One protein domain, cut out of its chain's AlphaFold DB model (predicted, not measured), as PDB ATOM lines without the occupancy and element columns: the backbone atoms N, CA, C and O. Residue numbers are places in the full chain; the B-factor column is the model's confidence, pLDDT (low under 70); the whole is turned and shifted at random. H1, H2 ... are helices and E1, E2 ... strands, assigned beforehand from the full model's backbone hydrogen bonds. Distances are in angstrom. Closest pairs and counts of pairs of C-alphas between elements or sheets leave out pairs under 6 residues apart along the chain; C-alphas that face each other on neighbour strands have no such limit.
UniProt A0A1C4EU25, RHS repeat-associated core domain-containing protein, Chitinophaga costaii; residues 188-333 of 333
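What this domain is: This is residues 188 to 333 of the 333 residues of the protein "RHS repeat-associated core domain-containing protein" of Chitinophaga costaii (UniProt A0A1C4EU25). What shape do these atoms make? They make a long, narrow sandwich: the sheet E4 E5 E6 E7 is face to face with the sheet E1 E2 E3, their strands nearly lined up at 9 degrees, with H1 and the loop of residues 197 to 213 at one end. What builds it? The printed part has 146 residues, mostly strand, with seven named strands and one named helix, in the order E1 E2 E3 E4 E5 H1 E6 E7; both sheets are antiparallel. How compact is it? It is loose, with a radius of gyration of the C-alphas of 19.4 A, and only just a rod, spanning 65 by 32 by 22 A.

How they stand to each other: How is the larger sheet paired? E4, residues 265 to 272, E5, residues 278 to 290, E6, residues 308 to 318, and E7, residues 323 to 332, run in that order. Within hydrogen-bond range are N 267 and O 284, 2.9 A, N 285 and O 313, 2.8 A, and N 312 and O 329, 2.8 A. And the other sheet? E1, residues 188 to 196, E2, residues 214 to 227, and E3, residues 233 to 244, form a meander, each strand the antiparallel neighbour of the one before, with N 192 and O 219 at 2.8 A and N 222 and O 239 at 2.8 A. How near are the sheets? Their facing parts are 9.5 A centre to centre; the closest C-alphas of E3 and E5 are those of Thr 234 and Leu 278, 4.5 A. Where is H1? H1, residues 293 to 301, is not on either sheet; its O i to N i+4 pairs are each within hydrogen-bond range.

Where its parts are: Where are the anchors? E1 begins at C-alpha 188 (139.673, 128.380, 194.628), and E7 ends at C-alpha 332 (161.128, 117.587, 187.658). How long are the longer strands? E2 measures 40.1 A, E5 37.3 A, E3 33.7 A and E6 32.8 A.

The domain as a whole: Which links are long? Those from E1 to E2 and from E3 to E4 are long; the printed part has no cut. Where is confidence low? Residues 202 to 210, 229 to 231, 257 to 262 and 329 to 333 have pLDDT under 70.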
ATOM      1  N   LEU A 188     139.033 129.301 195.565       88.50
ATOM      2  CA  LEU A 188     139.673 128.380 194.628       88.50
ATOM      3  C   LEU A 188     140.983 127.886 195.223       88.50
ATOM      4  O   LEU A 188     141.840 128.688 195.584       88.50
ATOM      5  N   THR A 189     141.162 126.569 195.269       88.25
ATOM      6  CA  THR A 189     142.393 125.947 195.763       88.25
ATOM      7  C   THR A 189     143.079 125.171 194.647       88.25
ATOM      8  O   THR A 189     142.486 124.302 194.004       88.25
ATOM      9  N   PHE A 190     144.356 125.471 194.433       85.44
ATOM     10  CA  PHE A 190     145.221 124.790 193.482       85.44
ATOM     11  C   PHE A 190     146.304 124.035 194.240       85.44
ATOM     12  O   PHE A 190     147.193 124.641 194.832       85.44
ATOM     13  N   ASN A 191     146.218 122.708 194.206       87.38
ATOM     14  CA  ASN A 191     147.196 121.827 194.829       87.38
ATOM     15  C   ASN A 191     148.179 121.322 193.773       87.38
ATOM     16  O   ASN A 191     147.767 120.792 192.736       87.38
ATOM     17  N   PHE A 192     149.467 121.452 194.063       80.62
ATOM     18  CA  PHE A 192     150.566 120.931 193.264       80.62
ATOM     19  C   PHE A 192     151.330 119.917 194.102       80.62
ATOM     20  O   PHE A 192     151.740 120.219 195.221       80.62
ATOM     21  N   ASN A 193     151.531 118.716 193.564       85.50
ATOM     22  CA  ASN A 193     152.396 117.719 194.176       85.50
ATOM     23  C   ASN A 193     153.368 117.173 193.131       85.50
ATOM     24  O   ASN A 193     152.968 116.419 192.246       85.50
ATOM     25  N   SER A 194     154.638 117.554 193.250       81.81
ATOM     26  CA  SER A 194     155.734 116.963 192.488       81.81
ATOM     27  C   SER A 194     156.312 115.815 193.308       81.81
ATOM     28  O   SER A 194     156.810 116.036 194.415       81.81
ATOM     29  N   TYR A 195     156.236 114.593 192.784       83.31
ATOM     30  CA  TYR A 195     156.666 113.378 193.474       83.31
ATOM     31  C   TYR A 195     157.494 112.484 192.549       83.31
ATOM     32  O   TYR A 195     157.321 112.520 191.332       83.31
ATOM     33  N   ILE A 196     158.376 111.677 193.141       75.94
ATOM     34  CA  ILE A 196     159.120 110.623 192.444       75.94
ATOM     35  C   ILE A 196     158.521 109.270 192.838       75.94
ATOM     36  O   ILE A 196     158.451 108.948 194.029       75.94
ATOM     37  N   ASP A 197     158.092 108.481 191.852       77.62
ATOM     38  CA  ASP A 197     157.674 107.090 192.057       77.62
ATOM     39  C   ASP A 197     158.899 106.168 192.011       77.62
ATOM     40  O   ASP A 197     159.560 106.047 190.981       77.62
ATOM     41  N   GLY A 198     159.184 105.482 193.119       74.81
ATOM     42  CA  GLY A 198     160.308 104.549 193.216       74.81
ATOM     43  C   GLY A 198     160.208 103.337 192.282       74.81
ATOM     44  O   GLY A 198     161.215 102.680 192.041       74.81
ATOM     45  N   LYS A 199     159.024 103.029 191.731       76.31
ATOM     46  CA  LYS A 199     158.842 101.921 190.776       76.31
ATOM     47  C   LYS A 199     159.197 102.289 189.341       76.31
ATOM     48  O   LYS A 199     159.579 101.412 188.574       76.31
ATOM     49  N   THR A 200     159.011 103.553 188.970       72.94
ATOM     50  CA  THR A 200     159.275 104.053 187.612       72.94
ATOM     51  C   THR A 200     160.550 104.880 187.538       72.94
ATOM     52  O   THR A 200     160.888 105.378 186.470       72.94
ATOM     53  N   TRP A 201     161.235 105.061 188.667       71.69
ATOM     54  CA  TRP A 201     162.512 105.746 188.737       71.69
ATOM     55  C   TRP A 201     163.620 104.893 188.111       71.69
ATOM     56  O   TRP A 201     163.886 103.778 188.555       71.69
ATOM     57  N   ASP A 202     164.278 105.440 187.095       66.62
ATOM     58  CA  ASP A 202     165.402 104.838 186.370       66.62
ATOM     59  C   ASP A 202     166.740 105.550 186.645       66.62
ATOM     60  O   ASP A 202     167.778 105.185 186.089       66.62
ATOM     61  N   GLY A 203     166.731 106.561 187.516       65.94
ATOM     62  CA  GLY A 203     167.908 107.343 187.862       65.94
ATOM     63  C   GLY A 203     168.837 106.652 188.868       65.94
ATOM     64  O   GLY A 203     168.510 105.616 189.456       65.94
ATOM     65  N   PRO A 204     170.021 107.232 189.115       64.06
ATOM     66  CA  PRO A 204     171.054 106.613 189.933       64.06
ATOM     67  C   PRO A 204     170.589 106.453 191.384       64.06
ATOM     68  O   PRO A 204     170.555 107.402 192.163       64.06
ATOM     69  N   THR A 205     170.284 105.225 191.788       65.12
ATOM     70  CA  THR A 205     170.281 104.852 193.204       65.12
ATOM     71  C   THR A 205     171.745 104.659 193.586       65.12
ATOM     72  O   THR A 205     172.366 103.746 193.043       65.12
ATOM     73  N   LEU A 206     172.337 105.497 194.447       56.88
ATOM     74  CA  LEU A 206     173.722 105.323 194.925       56.88
ATOM     75  C   LEU A 206     173.900 103.913 195.521       56.88
ATOM     76  O   LEU A 206     173.629 103.686 196.695       56.88
ATOM     77  N   PHE A 207     174.305 102.951 194.688       54.41
ATOM     78  CA  PHE A 207     174.509 101.537 195.019       54.41
ATOM     79  C   PHE A 207     173.323 100.843 195.726       54.41
ATOM     80  O   PHE A 207     173.531  99.916 196.504       54.41
ATOM     81  N   GLY A 208     172.082 101.287 195.485       58.75
ATOM     82  CA  GLY A 208     170.888 100.757 196.166       58.75
ATOM     83  C   GLY A 208     170.773 101.136 197.650       58.75
ATOM     84  O   GLY A 208     169.943 100.577 198.360       58.75
ATOM     85  N   LEU A 209     171.596 102.076 198.128       57.50
ATOM     86  CA  LEU A 209     171.627 102.529 199.525       57.50
ATOM     87  C   LEU A 209     170.733 103.749 199.788       57.50
ATOM     88  O   LEU A 209     170.625 104.183 200.933       57.50
ATOM     89  N   VAL A 210     170.102 104.310 198.751       64.62
ATOM     90  CA  VAL A 210     169.226 105.483 198.858       64.62
ATOM     91  C   VAL A 210     167.975 105.342 198.014       64.62
ATOM     92  O   VAL A 210     168.039 104.955 196.847       64.62
ATOM     93  N   ASP A 211     166.852 105.706 198.624       71.38
ATOM     94  CA  ASP A 211     165.546 105.773 197.987       71.38
ATOM     95  C   ASP A 211     165.177 107.248 197.746       71.38
ATOM     96  O   ASP A 211     164.871 107.969 198.702       71.38
ATOM     97  N   PRO A 212     165.230 107.735 196.492       71.12
ATOM     98  CA  PRO A 212     164.828 109.090 196.153       71.12
ATOM     99  C   PRO A 212     163.309 109.233 195.998       71.12
ATOM    100  O   PRO A 212     162.861 110.306 195.602       71.12
ATOM    101  N   SER A 213     162.494 108.218 196.293       77.00
ATOM    102  CA  SER A 213     161.042 108.295 196.142       77.00
ATOM    103  C   SER A 213     160.375 109.290 197.105       77.00
ATOM    104  O   SER A 213     160.968 109.820 198.054       77.00
ATOM    105  N   GLY A 214     159.115 109.610 196.811       80.69
ATOM    106  CA  GLY A 214     158.262 110.455 197.641       80.69
ATOM    107  C   GLY A 214     158.106 111.890 197.140       80.69
ATOM    108  O   GLY A 214     158.610 112.277 196.083       80.69
ATOM    109  N   ASN A 215     157.358 112.684 197.909       84.31
ATOM    110  CA  ASN A 215     157.036 114.071 197.571       84.31
ATOM    111  C   ASN A 215     158.291 114.941 197.652       84.31
ATOM    112  O   ASN A 215     159.001 114.907 198.659       84.31
ATOM    113  N   LYS A 216     158.536 115.732 196.608       82.31
ATOM    114  CA  LYS A 216     159.689 116.637 196.489       82.31
ATOM    115  C   LYS A 216     159.305 118.095 196.648       82.31
ATOM    116  O   LYS A 216     160.051 118.860 197.250       82.31
ATOM    117  N   LEU A 217     158.114 118.453 196.188       83.19
ATOM    118  CA  LEU A 217     157.559 119.779 196.388       83.19
ATOM    119  C   LEU A 217     156.039 119.689 196.412       83.19
ATOM    120  O   LEU A 217     155.419 119.229 195.450       83.19
ATOM    121  N   THR A 218     155.440 120.139 197.506       87.62
ATOM    122  CA  THR A 218     153.992 120.282 197.622       87.62
ATOM    123  C   THR A 218     153.674 121.752 197.828       87.62
ATOM    124  O   THR A 218     154.179 122.353 198.773       87.62
ATOM    125  N   SER A 219     152.838 122.317 196.965       88.38
ATOM    126  CA  SER A 219     152.414 123.711 197.075       88.38
ATOM    127  C   SER A 219     150.901 123.813 196.980       88.38
ATOM    128  O   SER A 219     150.275 123.145 196.155       88.38
ATOM    129  N   THR A 220     150.325 124.687 197.792       90.62
ATOM    130  CA  THR A 220     148.901 125.007 197.792       90.62
ATOM    131  C   THR A 220     148.753 126.492 197.529       90.62
ATOM    132  O   THR A 220     149.248 127.306 198.302       90.62
ATOM    133  N   VAL A 221     148.063 126.857 196.453       90.50
ATOM    134  CA  VAL A 221     147.729 128.255 196.158       90.50
ATOM    135  C   VAL A 221     146.231 128.444 196.317       90.50
ATOM    136  O   VAL A 221     145.443 127.733 195.692       90.50
ATOM    137  N   THR A 222     145.841 129.400 197.152       91.50
ATOM    138  CA  THR A 222     144.444 129.699 197.464       91.50
ATOM    139  C   THR A 222     144.088 131.084 196.953       91.50
ATOM    140  O   THR A 222     144.794 132.047 197.231       91.50
ATOM    141  N   LEU A 223     142.985 131.187 196.217       90.94
ATOM    142  CA  LEU A 223     142.380 132.451 195.815       90.94
ATOM    143  C   LEU A 223     141.069 132.634 196.558       90.94
ATOM    144  O   LEU A 223     140.189 131.783 196.456       90.94
ATOM    145  N   GLN A 224     140.926 133.754 197.253       90.88
ATOM    146  CA  GLN A 224     139.703 134.128 197.947       90.88
ATOM    147  C   GLN A 224     139.074 135.345 197.271       90.88
ATOM    148  O   GLN A 224     139.709 136.396 197.151       90.88
ATOM    149  N   ALA A 225     137.832 135.197 196.819       89.81
ATOM    150  CA  ALA A 225     137.054 136.292 196.261       89.81
ATOM    151  C   ALA A 225     136.509 137.220 197.354       89.81
ATOM    152  O   ALA A 225     136.215 136.808 198.476       89.81
ATOM    153  N   SER A 226     136.352 138.488 196.998       86.06
ATOM    154  CA  SER A 226     135.629 139.501 197.763       86.06
ATOM    155  C   SER A 226     134.601 140.148 196.849       86.06
ATOM    156  O   SER A 226     134.892 140.409 195.681       86.06
ATOM    157  N   GLU A 227     133.423 140.444 197.378       85.38
ATOM    158  CA  GLU A 227     132.303 141.027 196.638       85.38
ATOM    159  C   GLU A 227     131.830 142.331 197.290       85.38
ATOM    160  O   GLU A 227     132.360 142.739 198.325       85.38
ATOM    161  N   ASN A 228     130.918 143.042 196.633       79.06
ATOM    162  CA  ASN A 228     130.167 144.146 197.230       79.06
ATOM    163  C   ASN A 228     128.758 143.674 197.599       79.06
ATOM    164  O   ASN A 228     128.353 142.586 197.211       79.06
ATOM    165  N   ASP A 229     127.975 144.560 198.201       68.25
ATOM    166  CA  ASP A 229     126.551 144.362 198.514       68.25
ATOM    167  C   ASP A 229     125.660 144.159 197.263       68.25
ATOM    168  O   ASP A 229     124.446 144.218 197.325       68.25
ATOM    169  N   LYS A 230     126.221 144.025 196.059       68.81
ATOM    170  CA  LYS A 230     125.487 143.635 194.841       68.81
ATOM    171  C   LYS A 230     125.979 142.285 194.305       68.81
ATOM    172  O   LYS A 230     125.693 141.971 193.147       68.81
ATOM    173  N   GLY A 231     126.803 141.587 195.094       69.38
ATOM    174  CA  GLY A 231     127.499 140.342 194.773       69.38
ATOM    175  C   GLY A 231     128.464 140.437 193.577       69.38
ATOM    176  O   GLY A 231     128.948 139.457 193.007       69.38
ATOM    177  N   GLN A 232     128.817 141.658 193.167       80.75
ATOM    178  CA  GLN A 232     129.814 141.870 192.125       80.75
ATOM    179  C   GLN A 232     131.205 141.667 192.711       80.75
ATOM    180  O   GLN A 232     131.555 142.284 193.716       80.75
ATOM    181  N   LEU A 233     132.027 140.872 192.031       85.94
ATOM    182  CA  LEU A 233     133.422 140.656 192.395       85.94
ATOM    183  C   LEU A 233     134.163 142.002 192.515       85.94
ATOM    184  O   LEU A 233     134.290 142.743 191.539       85.94
ATOM    185  N   THR A 234     134.656 142.329 193.708       88.38
ATOM    186  CA  THR A 234     135.427 143.548 194.016       88.38
ATOM    187  C   THR A 234     136.907 143.272 194.223       88.38
ATOM    188  O   THR A 234     137.725 144.191 194.126       88.38
ATOM    189  N   GLY A 235     137.276 142.025 194.510       88.69
ATOM    190  CA  GLY A 235     138.653 141.648 194.775       88.69
ATOM    191  C   GLY A 235     138.883 140.151 194.676       88.69
ATOM    192  O   GLY A 235     137.978 139.352 194.884       88.69
ATOM    193  N   ILE A 236     140.125 139.794 194.376       91.44
ATOM    194  CA  ILE A 236     140.676 138.465 194.613       91.44
ATOM    195  C   ILE A 236     141.928 138.684 195.462       91.44
ATOM    196  O   ILE A 236     142.698 139.614 195.201       91.44
ATOM    197  N   THR A 237     142.093 137.866 196.493       90.62
ATOM    198  CA  THR A 237     143.292 137.814 197.331       90.62
ATOM    199  C   THR A 237     143.916 136.437 197.173       90.62
ATOM    200  O   THR A 237     143.212 135.437 197.306       90.62
ATOM    201  N   ALA A 238     145.216 136.379 196.886       92.50
ATOM    202  CA  ALA A 238     145.946 135.119 196.815       92.50
ATOM    203  C   ALA A 238     146.773 134.868 198.075       92.50
ATOM    204  O   ALA A 238     147.365 135.782 198.644       92.50
ATOM    205  N   SER A 239     146.884 133.601 198.452       91.69
ATOM    206  CA  SER A 239     147.876 133.106 199.402       91.69
ATOM    207  C   SER A 239     148.511 131.818 198.883       91.69
ATOM    208  O   SER A 239     147.906 131.082 198.099       91.69
ATOM    209  N   SER A 240     149.743 131.546 199.307       92.00
ATOM    210  CA  SER A 240     150.470 130.325 198.959       92.00
ATOM    211  C   SER A 240     151.070 129.675 200.199       92.00
ATOM    212  O   SER A 240     151.658 130.358 201.036       92.00
ATOM    213  N   GLU A 241     150.988 128.353 200.270       91.31
ATOM    214  CA  GLU A 241     151.687 127.520 201.243       91.31
ATOM    215  C   GLU A 241     152.600 126.552 200.490       91.31
ATOM    216  O   GLU A 241     152.171 125.909 199.533       91.31
ATOM    217  N   VAL A 242     153.863 126.454 200.907       90.38
ATOM    218  CA  VAL A 242     154.875 125.628 200.244       90.38
ATOM    219  C   VAL A 242     155.529 124.705 201.258       90.38
ATOM    220  O   VAL A 242     155.998 125.136 202.310       90.38
ATOM    221  N   LYS A 243     155.614 123.425 200.900       88.44
ATOM    222  CA  LYS A 243     156.308 122.392 201.656       88.44
ATOM    223  C   LYS A 243     157.335 121.697 200.771       88.44
ATOM    224  O   LYS A 243     156.992 120.965 199.841       88.44
ATOM    225  N   VAL A 244     158.604 121.900 201.106       86.25
ATOM    226  CA  VAL A 244     159.723 121.210 200.461       86.25
ATOM    227  C   VAL A 244     159.820 119.788 201.010       86.25
ATOM    228  O   VAL A 244     159.703 119.556 202.215       86.25
ATOM    229  N   GLY A 245     159.975 118.829 200.102       81.75
ATOM    230  CA  GLY A 245     160.039 117.407 200.401       81.75
ATOM    231  C   GLY A 245     161.373 116.941 200.978       81.75
ATOM    232  O   GLY A 245     162.351 117.682 201.039       81.75
ATOM    233  N   HIS A 246     161.413 115.677 201.397       80.31
ATOM    234  CA  HIS A 246     162.623 115.063 201.937       80.31
ATOM    235  C   HIS A 246     163.620 114.690 200.826       80.31
ATOM    236  O   HIS A 246     163.246 114.147 199.777       80.31
ATOM    237  N   THR A 247     164.897 114.943 201.103       73.75
ATOM    238  CA  THR A 247     166.053 114.512 200.312       73.75
ATOM    239  C   THR A 247     166.810 113.409 201.050       73.75
ATOM    240  O   THR A 247     167.024 113.568 202.254       73.75
ATOM    241  N   PRO A 248     167.267 112.341 200.366       72.06
ATOM    242  CA  PRO A 248     168.003 111.235 200.989       72.06
ATOM    243  C   PRO A 248     169.208 111.675 201.825       72.06
ATOM    244  O   PRO A 248     169.528 111.055 202.839       72.06
ATOM    245  N   PHE A 249     169.862 112.770 201.427       70.06
ATOM    246  CA  PHE A 249     170.944 113.371 202.193       70.06
ATOM    247  C   PHE A 249     170.650 114.833 202.490       70.06
ATOM    248  O   PHE A 249     170.315 115.600 201.592       70.06
ATOM    249  N   GLY A 250     170.863 115.244 203.741       72.06
ATOM    250  CA  GLY A 250     170.780 116.644 204.158       72.06
ATOM    251  C   GLY A 250     169.378 117.255 204.058       72.06
ATOM    252  O   GLY A 250     168.379 116.563 203.885       72.06
ATOM    253  N   MET A 251     169.314 118.580 204.203       77.88
ATOM    254  CA  MET A 251     168.078 119.347 204.044       77.88
ATOM    255  C   MET A 251     167.947 119.843 202.605       77.88
ATOM    256  O   MET A 251     168.879 120.456 202.073       77.88
ATOM    257  N   ALA A 252     166.788 119.590 202.002       80.31
ATOM    258  CA  ALA A 252     166.417 120.114 200.698       80.31
ATOM    259  C   ALA A 252     166.407 121.648 200.698       80.31
ATOM    260  O   ALA A 252     166.154 122.288 201.723       80.31
ATOM    261  N   ARG A 253     166.668 122.245 199.536       81.69
ATOM    262  CA  ARG A 253     166.583 123.694 199.353       81.69
ATOM    263  C   ARG A 253     165.219 124.050 198.785       81.69
ATOM    264  O   ARG A 253     164.785 123.460 197.803       81.69
ATOM    265  N   GLY A 254     164.583 125.062 199.365       81.06
ATOM    266  CA  GLY A 254     163.369 125.674 198.823       81.06
ATOM    267  C   GLY A 254     163.635 126.657 197.687       81.06
ATOM    268  O   GLY A 254     162.853 127.576 197.524       81.06
ATOM    269  N   SER A 255     164.746 126.521 196.971       79.88
ATOM    270  CA  SER A 255     165.091 127.279 195.767       79.88
ATOM    271  C   SER A 255     166.034 126.438 194.907       79.88
ATOM    272  O   SER A 255     166.604 125.443 195.384       79.88
ATOM    273  N   TYR A 256     166.198 126.813 193.639       78.88
ATOM    274  CA  TYR A 256     167.182 126.194 192.758       78.88
ATOM    275  C   TYR A 256     168.408 127.110 192.595       78.88
ATOM    276  O   TYR A 256     168.248 128.293 192.298       78.88
ATOM    277  N   PRO A 257     169.645 126.611 192.774       68.50
ATOM    278  CA  PRO A 257     170.850 127.426 192.676       68.50
ATOM    279  C   PRO A 257     171.242 127.575 191.198       68.50
ATOM    280  O   PRO A 257     171.937 126.730 190.643       68.50
ATOM    281  N   GLY A 258     170.772 128.641 190.550       63.31
ATOM    282  CA  GLY A 258     171.188 129.056 189.201       63.31
ATOM    283  C   GLY A 258     171.935 130.398 189.197       63.31
ATOM    284  O   GLY A 258     172.122 131.011 190.246       63.31
ATOM    285  N   GLU A 259     172.326 130.893 188.013       48.53
ATOM    286  CA  GLU A 259     173.109 132.140 187.840       48.53
ATOM    287  C   GLU A 259     172.396 133.437 188.303       48.53
ATOM    288  O   GLU A 259     173.013 134.500 188.310       48.53
ATOM    289  N   GLY A 260     171.121 133.377 188.712       51.06
ATOM    290  CA  GLY A 260     170.278 134.553 188.983       51.06
ATOM    291  C   GLY A 260     169.749 134.741 190.414       51.06
ATOM    292  O   GLY A 260     169.047 135.722 190.642       51.06
ATOM    293  N   GLY A 261     170.056 133.859 191.375       57.69
ATOM    294  CA  GLY A 261     169.522 133.932 192.752       57.69
ATOM    295  C   GLY A 261     168.221 133.143 192.978       57.69
ATOM    296  O   GLY A 261     167.949 132.195 192.244       57.69
ATOM    297  N   ASP A 262     167.443 133.498 194.014       61.97
ATOM    298  CA  ASP A 262     166.165 132.838 194.334       61.97
ATOM    299  C   ASP A 262     165.161 133.030 193.187       61.97
ATOM    300  O   ASP A 262     164.776 134.146 192.847       61.97
ATOM    301  N   ASN A 263     164.719 131.923 192.602       74.81
ATOM    302  CA  ASN A 263     163.812 131.881 191.454       74.81
ATOM    303  C   ASN A 263     162.339 131.678 191.839       74.81
ATOM    304  O   ASN A 263     161.494 131.426 190.982       74.81
ATOM    305  N   ASN A 264     162.019 131.807 193.126       83.62
ATOM    306  CA  ASN A 264     160.645 131.736 193.593       83.62
ATOM    307  C   ASN A 264     159.983 133.100 193.470       83.62
ATOM    308  O   ASN A 264     160.526 134.109 193.920       83.62
ATOM    309  N   THR A 265     158.780 133.126 192.919       85.88
ATOM    310  CA  THR A 265     157.986 134.343 192.824       85.88
ATOM    311  C   THR A 265     156.570 134.082 193.304       85.88
ATOM    312  O   THR A 265     155.953 133.072 192.982       85.88
ATOM    313  N   PHE A 266     156.038 135.011 194.087       90.62
ATOM    314  CA  PHE A 266     154.617 135.079 194.382       90.62
ATOM    315  C   PHE A 266     154.215 136.540 194.302       90.62
ATOM    316  O   PHE A 266     154.599 137.351 195.143       90.62
ATOM    317  N   SER A 267     153.518 136.891 193.230       89.50
ATOM    318  CA  SER A 267     153.045 138.251 193.015       89.50
ATOM    319  C   SER A 267     151.626 138.229 192.489       89.50
ATOM    320  O   SER A 267     151.274 137.405 191.644       89.50
ATOM    321  N   ASP A 268     150.815 139.149 192.989       90.94
ATOM    322  CA  ASP A 268     149.486 139.408 192.476       90.94
ATOM    323  C   ASP A 268     149.278 140.904 192.237       90.94
ATOM    324  O   ASP A 268     149.909 141.773 192.840       90.94
ATOM    325  N   SER A 269     148.402 141.215 191.291       91.06
ATOM    326  CA  SER A 269     148.007 142.577 190.987       91.06
ATOM    327  C   SER A 269     146.522 142.620 190.667       91.06
ATOM    328  O   SER A 269     145.962 141.708 190.054       91.06
ATOM    329  N   LYS A 270     145.862 143.690 191.107       91.44
ATOM    330  CA  LYS A 270     144.433 143.906 190.884       91.44
ATOM    331  C   LYS A 270     144.168 145.329 190.453       91.44
ATOM    332  O   LYS A 270     144.751 146.274 190.980       91.44
ATOM    333  N   THR A 271     143.227 145.477 189.539       90.19
ATOM    334  CA  THR A 271     142.711 146.775 189.121       90.19
ATOM    335  C   THR A 271     141.209 146.773 189.334       90.19
ATOM    336  O   THR A 271     140.530 145.785 189.051       90.19
ATOM    337  N   LYS A 272     140.693 147.872 189.882       89.19
ATOM    338  CA  LYS A 272     139.260 148.087 190.067       89.19
ATOM    339  C   LYS A 272     138.770 149.121 189.063       89.19
ATOM    340  O   LYS A 272     139.503 150.037 188.694       89.19
ATOM    341  N   SER A 273     137.520 148.989 188.645       84.88
ATOM    342  CA  SER A 273     136.811 150.029 187.913       84.88
ATOM    343  C   SER A 273     136.547 151.241 188.820       84.88
ATOM    344  O   SER A 273     136.603 151.136 190.048       84.88
ATOM    345  N   GLN A 274     136.180 152.386 188.231       76.94
ATOM    346  CA  GLN A 274     135.734 153.566 188.992       76.94
ATOM    347  C   GLN A 274     134.552 153.269 189.937       76.94
ATOM    348  O   GLN A 274     134.375 153.979 190.920       76.94
ATOM    349  N   GLY A 275     133.773 152.212 189.672       74.12
ATOM    350  CA  GLY A 275     132.654 151.768 190.509       74.12
ATOM    351  C   GLY A 275     133.027 150.761 191.605       74.12
ATOM    352  O   GLY A 275     132.132 150.196 192.224       74.12
ATOM    353  N   GLY A 276     134.318 150.483 191.826       81.25
ATOM    354  CA  GLY A 276     134.795 149.599 192.898       81.25
ATOM    355  C   GLY A 276     134.751 148.095 192.592       81.25
ATOM    356  O   GLY A 276     135.241 147.304 193.400       81.25
ATOM    357  N   THR A 277     134.232 147.694 191.429       86.69
ATOM    358  CA  THR A 277     134.250 146.302 190.946       86.69
ATOM    359  C   THR A 277     135.609 145.929 190.363       86.69
ATOM    360  O   THR A 277     136.326 146.780 189.838       86.69
ATOM    361  N   LEU A 278     135.985 144.655 190.439       90.06
ATOM    362  CA  LEU A 278     137.246 144.149 189.911       90.06
ATOM    363  C   LEU A 278     137.230 144.198 188.377       90.06
ATOM    364  O   LEU A 278     136.414 143.533 187.739       90.06
ATOM    365  N   SER A 279     138.142 144.969 187.781       90.25
ATOM    366  CA  SER A 279     138.285 145.060 186.324       90.25
ATOM    367  C   SER A 279     139.227 143.994 185.777       90.25
ATOM    368  O   SER A 279     138.952 143.409 184.729       90.25
ATOM    369  N   SER A 280     140.326 143.744 186.485       90.44
ATOM    370  CA  SER A 280     141.331 142.755 186.116       90.44
ATOM    371  C   SER A 280     142.098 142.275 187.339       90.44
ATOM    372  O   SER A 280     142.280 143.015 188.310       90.44
ATOM    373  N   TYR A 281     142.560 141.033 187.274       92.56
ATOM    374  CA  TYR A 281     143.434 140.437 188.273       92.56
ATOM    375  C   TYR A 281     144.467 139.555 187.584       92.56
ATOM    376  O   TYR A 281     144.124 138.824 186.658       92.56
ATOM    377  N   SER A 282     145.715 139.625 188.030       91.31
ATOM    378  CA  SER A 282     146.770 138.715 187.604       91.31
ATOM    379  C   SER A 282     147.542 138.214 188.813       91.31
ATOM    380  O   SER A 282     147.809 138.967 189.743       91.31
ATOM    381  N   MET A 283     147.902 136.938 188.797       92.81
ATOM    382  CA  MET A 283     148.755 136.318 189.797       92.81
ATOM    383  C   MET A 283     149.753 135.398 189.117       92.81
ATOM    384  O   MET A 283     149.400 134.648 188.205       92.81
ATOM    385  N   THR A 284     150.995 135.485 189.571       91.38
ATOM    386  CA  THR A 284     152.094 134.606 189.192       91.38
ATOM    387  C   THR A 284     152.644 133.972 190.458       91.38
ATOM    388  O   THR A 284     153.094 134.670 191.368       91.38
ATOM    389  N   PHE A 285     152.609 132.647 190.493       89.62
ATOM    390  CA  PHE A 285     153.282 131.816 191.475       89.62
ATOM    391  C   PHE A 285     154.307 130.947 190.751       89.62
ATOM    392  O   PHE A 285     153.971 130.257 189.789       89.62
ATOM    393  N   GLU A 286     155.543 130.967 191.222       87.44
ATOM    394  CA  GLU A 286     156.643 130.130 190.768       87.44
ATOM    395  C   GLU A 286     157.416 129.671 191.997       87.44
ATOM    396  O   GLU A 286     157.807 130.482 192.835       87.44
ATOM    397  N   GLN A 287     157.597 128.365 192.130       88.19
ATOM    398  CA  GLN A 287     158.301 127.759 193.244       88.19
ATOM    399  C   GLN A 287     159.217 126.669 192.718       88.19
ATOM    400  O   GLN A 287     158.776 125.746 192.035       88.19
ATOM    401  N   HIS A 288     160.476 126.761 193.108       85.50
ATOM    402  CA  HIS A 288     161.499 125.778 192.832       85.50
ATOM    403  C   HIS A 288     161.941 125.098 194.119       85.50
ATOM    404  O   HIS A 288     161.918 125.676 195.208       85.50
ATOM    405  N   ALA A 289     162.374 123.857 193.994       84.56
ATOM    406  CA  ALA A 289     163.060 123.141 195.044       84.56
ATOM    407  C   ALA A 289     164.188 122.328 194.431       84.56
ATOM    408  O   ALA A 289     164.066 121.799 193.329       84.56
ATOM    409  N   SER A 290     165.285 122.208 195.164       82.81
ATOM    410  CA  SER A 290     166.432 121.424 194.731       82.81
ATOM    411  C   SER A 290     166.945 120.541 195.854       82.81
ATOM    412  O   SER A 290     166.664 120.748 197.041       82.81
ATOM    413  N   VAL A 291     167.718 119.533 195.464       79.50
ATOM    414  CA  VAL A 291     168.374 118.631 196.410       79.50
ATOM    415  C   VAL A 291     169.336 119.386 197.333       79.50
ATOM    416  O   VAL A 291     169.740 120.524 197.058       79.50
ATOM    417  N   SER A 292     169.717 118.765 198.448       81.12
ATOM    418  CA  SER A 292     170.673 119.371 199.379       81.12
ATOM    419  C   SER A 292     172.049 119.581 198.732       81.12
ATOM    420  O   SER A 292     172.392 118.945 197.738       81.12
ATOM    421  N   LYS A 293     172.893 120.425 199.337       80.25
ATOM    422  CA  LYS A 293     174.283 120.620 198.876       80.25
ATOM    423  C   LYS A 293     175.119 119.330 198.895       80.25
ATOM    424  O   LYS A 293     176.021 119.174 198.079       80.25
ATOM    425  N   ALA A 294     174.848 118.418 199.831       76.81
ATOM    426  CA  ALA A 294     175.581 117.154 199.945       76.81
ATOM    427  C   ALA A 294     175.187 116.168 198.833       76.81
ATOM    428  O   ALA A 294     176.035 115.474 198.267       76.81
ATOM    429  N   GLU A 295     173.900 116.140 198.497       76.06
ATOM    430  CA  GLU A 295     173.381 115.354 197.383       76.06
ATOM    431  C   GLU A 295     173.820 115.945 196.038       76.06
ATOM    432  O   GLU A 295     174.287 115.204 195.182       76.06
ATOM    433  N   GLU A 296     173.803 117.275 195.891       80.38
ATOM    434  CA  GLU A 296     174.364 117.988 194.733       80.38
ATOM    435  C   GLU A 296     175.825 117.595 194.472       80.38
ATOM    436  O   GLU A 296     176.177 117.235 193.351       80.38
ATOM    437  N   PHE A 297     176.678 117.625 195.501       78.44
ATOM    438  CA  PHE A 297     178.080 117.218 195.371       78.44
ATOM    439  C   PHE A 297     178.209 115.770 194.885       78.44
ATOM    440  O   PHE A 297     179.009 115.479 193.996       78.44
ATOM    441  N   SER A 298     177.397 114.875 195.452       74.69
ATOM    442  CA  SER A 298     177.411 113.453 195.111       74.69
ATOM    443  C   SER A 298     176.968 113.220 193.666       74.69
ATOM    444  O   SER A 298     177.655 112.505 192.945       74.69
ATOM    445  N   LEU A 299     175.881 113.867 193.225       76.31
ATOM    446  CA  LEU A 299     175.371 113.810 191.849       76.31
ATOM    447  C   LEU A 299     176.392 114.353 190.844       76.31
ATOM    448  O   LEU A 299     176.696 113.684 189.858       76.31
ATOM    449  N   ASN A 300     176.997 115.508 191.136       80.56
ATOM    450  CA  ASN A 300     178.032 116.095 190.287       80.56
ATOM    451  C   ASN A 300     179.251 115.164 190.149       80.56
ATOM    452  O   ASN A 300     179.807 115.032 189.059       80.56
ATOM    453  N   ALA A 301     179.648 114.477 191.226       79.88
ATOM    454  CA  ALA A 301     180.773 113.540 191.216       79.88
ATOM    455  C   ALA A 301     180.525 112.287 190.353       79.88
ATOM    456  O   ALA A 301     181.481 111.703 189.844       79.88
ATOM    457  N   ILE A 302     179.263 111.891 190.155       76.62
ATOM    458  CA  ILE A 302     178.870 110.778 189.272       76.62
ATOM    459  C   ILE A 302     178.397 111.246 187.883       76.62
ATOM    460  O   ILE A 302     177.857 110.450 187.118       76.62
ATOM    461  N   GLY A 303     178.621 112.519 187.536       76.38
ATOM    462  CA  GLY A 303     178.332 113.081 186.213       76.38
ATOM    463  C   GLY A 303     176.879 113.509 185.985       76.38
ATOM    464  O   GLY A 303     176.506 113.788 184.846       76.38
ATOM    465  N   PHE A 304     176.060 113.580 187.038       74.88
ATOM    466  CA  PHE A 304     174.674 114.040 186.966       74.88
ATOM    467  C   PHE A 304     174.568 115.520 187.331       74.88
ATOM    468  O   PHE A 304     175.276 116.013 188.206       74.88
ATOM    469  N   LYS A 305     173.653 116.226 186.661       72.94
ATOM    470  CA  LYS A 305     173.282 117.589 187.047       72.94
ATOM    471  C   LYS A 305     172.405 117.559 188.296       72.94
ATOM    472  O   LYS A 305     171.743 116.563 188.588       72.94
ATOM    473  N   ILE A 306     172.400 118.674 189.013       73.81
ATOM    474  CA  ILE A 306     171.461 118.907 190.103       73.81
ATOM    475  C   ILE A 306     170.014 118.883 189.581       73.81
ATOM    476  O   ILE A 306     169.733 119.438 188.521       73.81
ATOM    477  N   VAL A 307     169.116 118.248 190.337       72.25
ATOM    478  CA  VAL A 307     167.687 118.142 190.006       72.25
ATOM    479  C   VAL A 307     166.951 119.433 190.379       72.25
ATOM    480  O   VAL A 307     167.078 119.896 191.521       72.25
ATOM    481  N   ASP A 308     166.165 119.977 189.444       76.50
ATOM    482  CA  ASP A 308     165.229 121.085 189.687       76.50
ATOM    483  C   ASP A 308     163.789 120.575 189.742       76.50
ATOM    484  O   ASP A 308     163.308 119.909 188.826       76.50
ATOM    485  N   VAL A 309     163.067 120.923 190.802       80.50
ATOM    486  CA  VAL A 309     161.629 120.688 190.911       80.50
ATOM    487  C   VAL A 309     160.925 122.030 190.849       80.50
ATOM    488  O   VAL A 309     160.870 122.741 191.847       80.50
ATOM    489  N   ALA A 310     160.346 122.347 189.693       79.62
ATOM    490  CA  ALA A 310     159.692 123.623 189.435       79.62
ATOM    491  C   ALA A 310     158.169 123.467 189.352       79.62
ATOM    492  O   ALA A 310     157.647 122.564 188.691       79.62
ATOM    493  N   GLN A 311     157.443 124.377 189.993       80.88
ATOM    494  CA  GLN A 311     155.990 124.508 189.930       80.88
ATOM    495  C   GLN A 311     155.632 125.949 189.587       80.88
ATOM    496  O   GLN A 311     156.132 126.879 190.212       80.88
ATOM    497  N   LYS A 312     154.743 126.134 188.610       82.50
ATOM    498  CA  LYS A 312     154.298 127.448 188.156       82.50
ATOM    499  C   LYS A 312     152.791 127.492 187.953       82.50
ATOM    500  O   LYS A 312     152.197 126.599 187.342       82.50
ATOM    501  N   LEU A 313     152.180 128.570 188.429       85.94
ATOM    502  CA  LEU A 313     150.771 128.886 188.259       85.94
ATOM    503  C   LEU A 313     150.626 130.355 187.876       85.94
ATOM    504  O   LEU A 313     151.011 131.243 188.626       85.94
ATOM    505  N   ASN A 314     150.003 130.590 186.728       85.75
ATOM    506  CA  ASN A 314     149.539 131.905 186.321       85.75
ATOM    507  C   ASN A 314     148.017 131.920 186.371       85.75
ATOM    508  O   ASN A 314     147.374 131.033 185.802       85.75
ATOM    509  N   VAL A 315     147.444 132.931 187.011       89.38
ATOM    510  CA  VAL A 315     146.000 133.155 187.031       89.38
ATOM    511  C   VAL A 315     145.716 134.549 186.521       89.38
ATOM    512  O   VAL A 315     146.262 135.511 187.042       89.38
ATOM    513  N   ASN A 316     144.843 134.659 185.525       89.62
ATOM    514  CA  ASN A 316     144.406 135.934 184.980       89.62
ATOM    515  C   ASN A 316     142.881 136.000 184.960       89.62
ATOM    516  O   ASN A 316     142.214 135.038 184.588       89.62
ATOM    517  N   TYR A 317     142.341 137.153 185.326       90.12
ATOM    518  CA  TYR A 317     140.931 137.487 185.219       90.12
ATOM    519  C   TYR A 317     140.785 138.829 184.508       90.12
ATOM    520  O   TYR A 317     141.476 139.795 184.838       90.12
ATOM    521  N   ASP A 318     139.851 138.885 183.562       86.38
ATOM    522  CA  ASP A 318     139.452 140.102 182.858       86.38
ATOM    523  C   ASP A 318     137.924 140.205 182.869       86.38
ATOM    524  O   ASP A 318     137.229 139.317 182.364       86.38
ATOM    525  N   SER A 319     137.408 141.310 183.412       83.44
ATOM    526  CA  SER A 319     135.971 141.597 183.529       83.44
ATOM    527  C   SER A 319     135.201 141.606 182.202       83.44
ATOM    528  O   SER A 319     134.002 141.344 182.209       83.44
ATOM    529  N   LYS A 320     135.854 141.853 181.057       81.62
ATOM    530  CA  LYS A 320     135.233 141.764 179.724       81.62
ATOM    531  C   LYS A 320     134.937 140.323 179.335       81.62
ATOM    532  O   LYS A 320     133.931 140.059 178.686       81.62
ATOM    533  N   SER A 321     135.833 139.407 179.703       79.56
ATOM    534  CA  SER A 321     135.649 137.974 179.463       79.56
ATOM    535  C   SER A 321     134.803 137.315 180.554       79.56
ATOM    536  O   SER A 321     134.105 136.344 180.285       79.56
ATOM    537  N   GLY A 322     134.882 137.827 181.788       78.38
ATOM    538  CA  GLY A 322     134.303 137.212 182.983       78.38
ATOM    539  C   GLY A 322     134.967 135.891 183.390       78.38
ATOM    540  O   GLY A 322     134.532 135.267 184.357       78.38
ATOM    541  N   LEU A 323     136.006 135.452 182.670       84.25
ATOM    542  CA  LEU A 323     136.665 134.168 182.868       84.25
ATOM    543  C   LEU A 323     137.926 134.316 183.719       84.25
ATOM    544  O   LEU A 323     138.674 135.287 183.598       84.25
ATOM    545  N   ILE A 324     138.187 133.293 184.525       84.75
ATOM    546  CA  ILE A 324     139.474 133.038 185.158       84.75
ATOM    547  C   ILE A 324     140.242 132.063 184.272       84.75
ATOM    548  O   ILE A 324     139.910 130.880 184.166       84.75
ATOM    549  N   GLN A 325     141.295 132.570 183.650       81.44
ATOM    550  CA  GLN A 325     142.240 131.788 182.873       81.44
ATOM    551  C   GLN A 325     143.359 131.311 183.792       81.44
ATOM    552  O   GLN A 325     143.980 132.112 184.491       81.44
ATOM    553  N   THR A 326     143.641 130.009 183.776       79.31
ATOM    554  CA  THR A 326     144.745 129.434 184.550       79.31
ATOM    555  C   THR A 326     145.744 128.755 183.625       79.31
ATOM    556  O   THR A 326     145.365 127.849 182.885       79.31
ATOM    557  N   GLY A 327     147.015 129.143 183.702       70.00
ATOM    558  CA  GLY A 327     148.134 128.416 183.108       70.00
ATOM    559  C   GLY A 327     148.901 127.688 184.205       70.00
ATOM    560  O   GLY A 327     149.286 128.315 185.188       70.00
ATOM    561  N   ARG A 328     149.104 126.375 184.069       71.62
ATOM    562  CA  ARG A 328     149.810 125.562 185.070       71.62
ATOM    563  C   ARG A 328     150.946 124.796 184.431       71.62
ATOM    564  O   ARG A 328     150.778 124.248 183.346       71.62
ATOM    565  N   TYR A 329     152.062 124.725 185.137       59.22
ATOM    566  CA  TYR A 329     153.213 123.931 184.744       59.22
ATOM    567  C   TYR A 329     153.865 123.323 185.986       59.22
ATOM    568  O   TYR A 329     153.949 123.965 187.030       59.22
ATOM    569  N   GLY A 330     154.306 122.077 185.876       55.56
ATOM    570  CA  GLY A 330     155.070 121.394 186.908       55.56
ATOM    571  C   GLY A 330     156.033 120.431 186.239       55.56
ATOM    572  O   GLY A 330     155.614 119.666 185.371       55.56
ATOM    573  N   ALA A 331     157.307 120.490 186.610       56.06
ATOM    574  CA  ALA A 331     158.326 119.605 186.069       56.06
ATOM    575  C   ALA A 331     159.364 119.245 187.131       56.06
ATOM    576  O   ALA A 331     159.634 120.017 188.051       56.06
ATOM    577  N   ILE A 332     159.920 118.047 186.980       55.72
ATOM    578  CA  ILE A 332     161.128 117.587 187.658       55.72
ATOM    579  C   ILE A 332     162.146 117.413 186.529       55.72
ATOM    580  O   ILE A 332     161.877 116.635 185.610       55.72
ATOM    581  N   LEU A 333     163.218 118.201 186.543       53.84
ATOM    582  CA  LEU A 333     164.215 118.299 185.471       53.84
ATOM    583  C   LEU A 333     165.602 117.876 185.947       53.84
ATOM    584  O   LEU A 333     165.951 118.195 187.108       53.84
TER     585      LEU A 333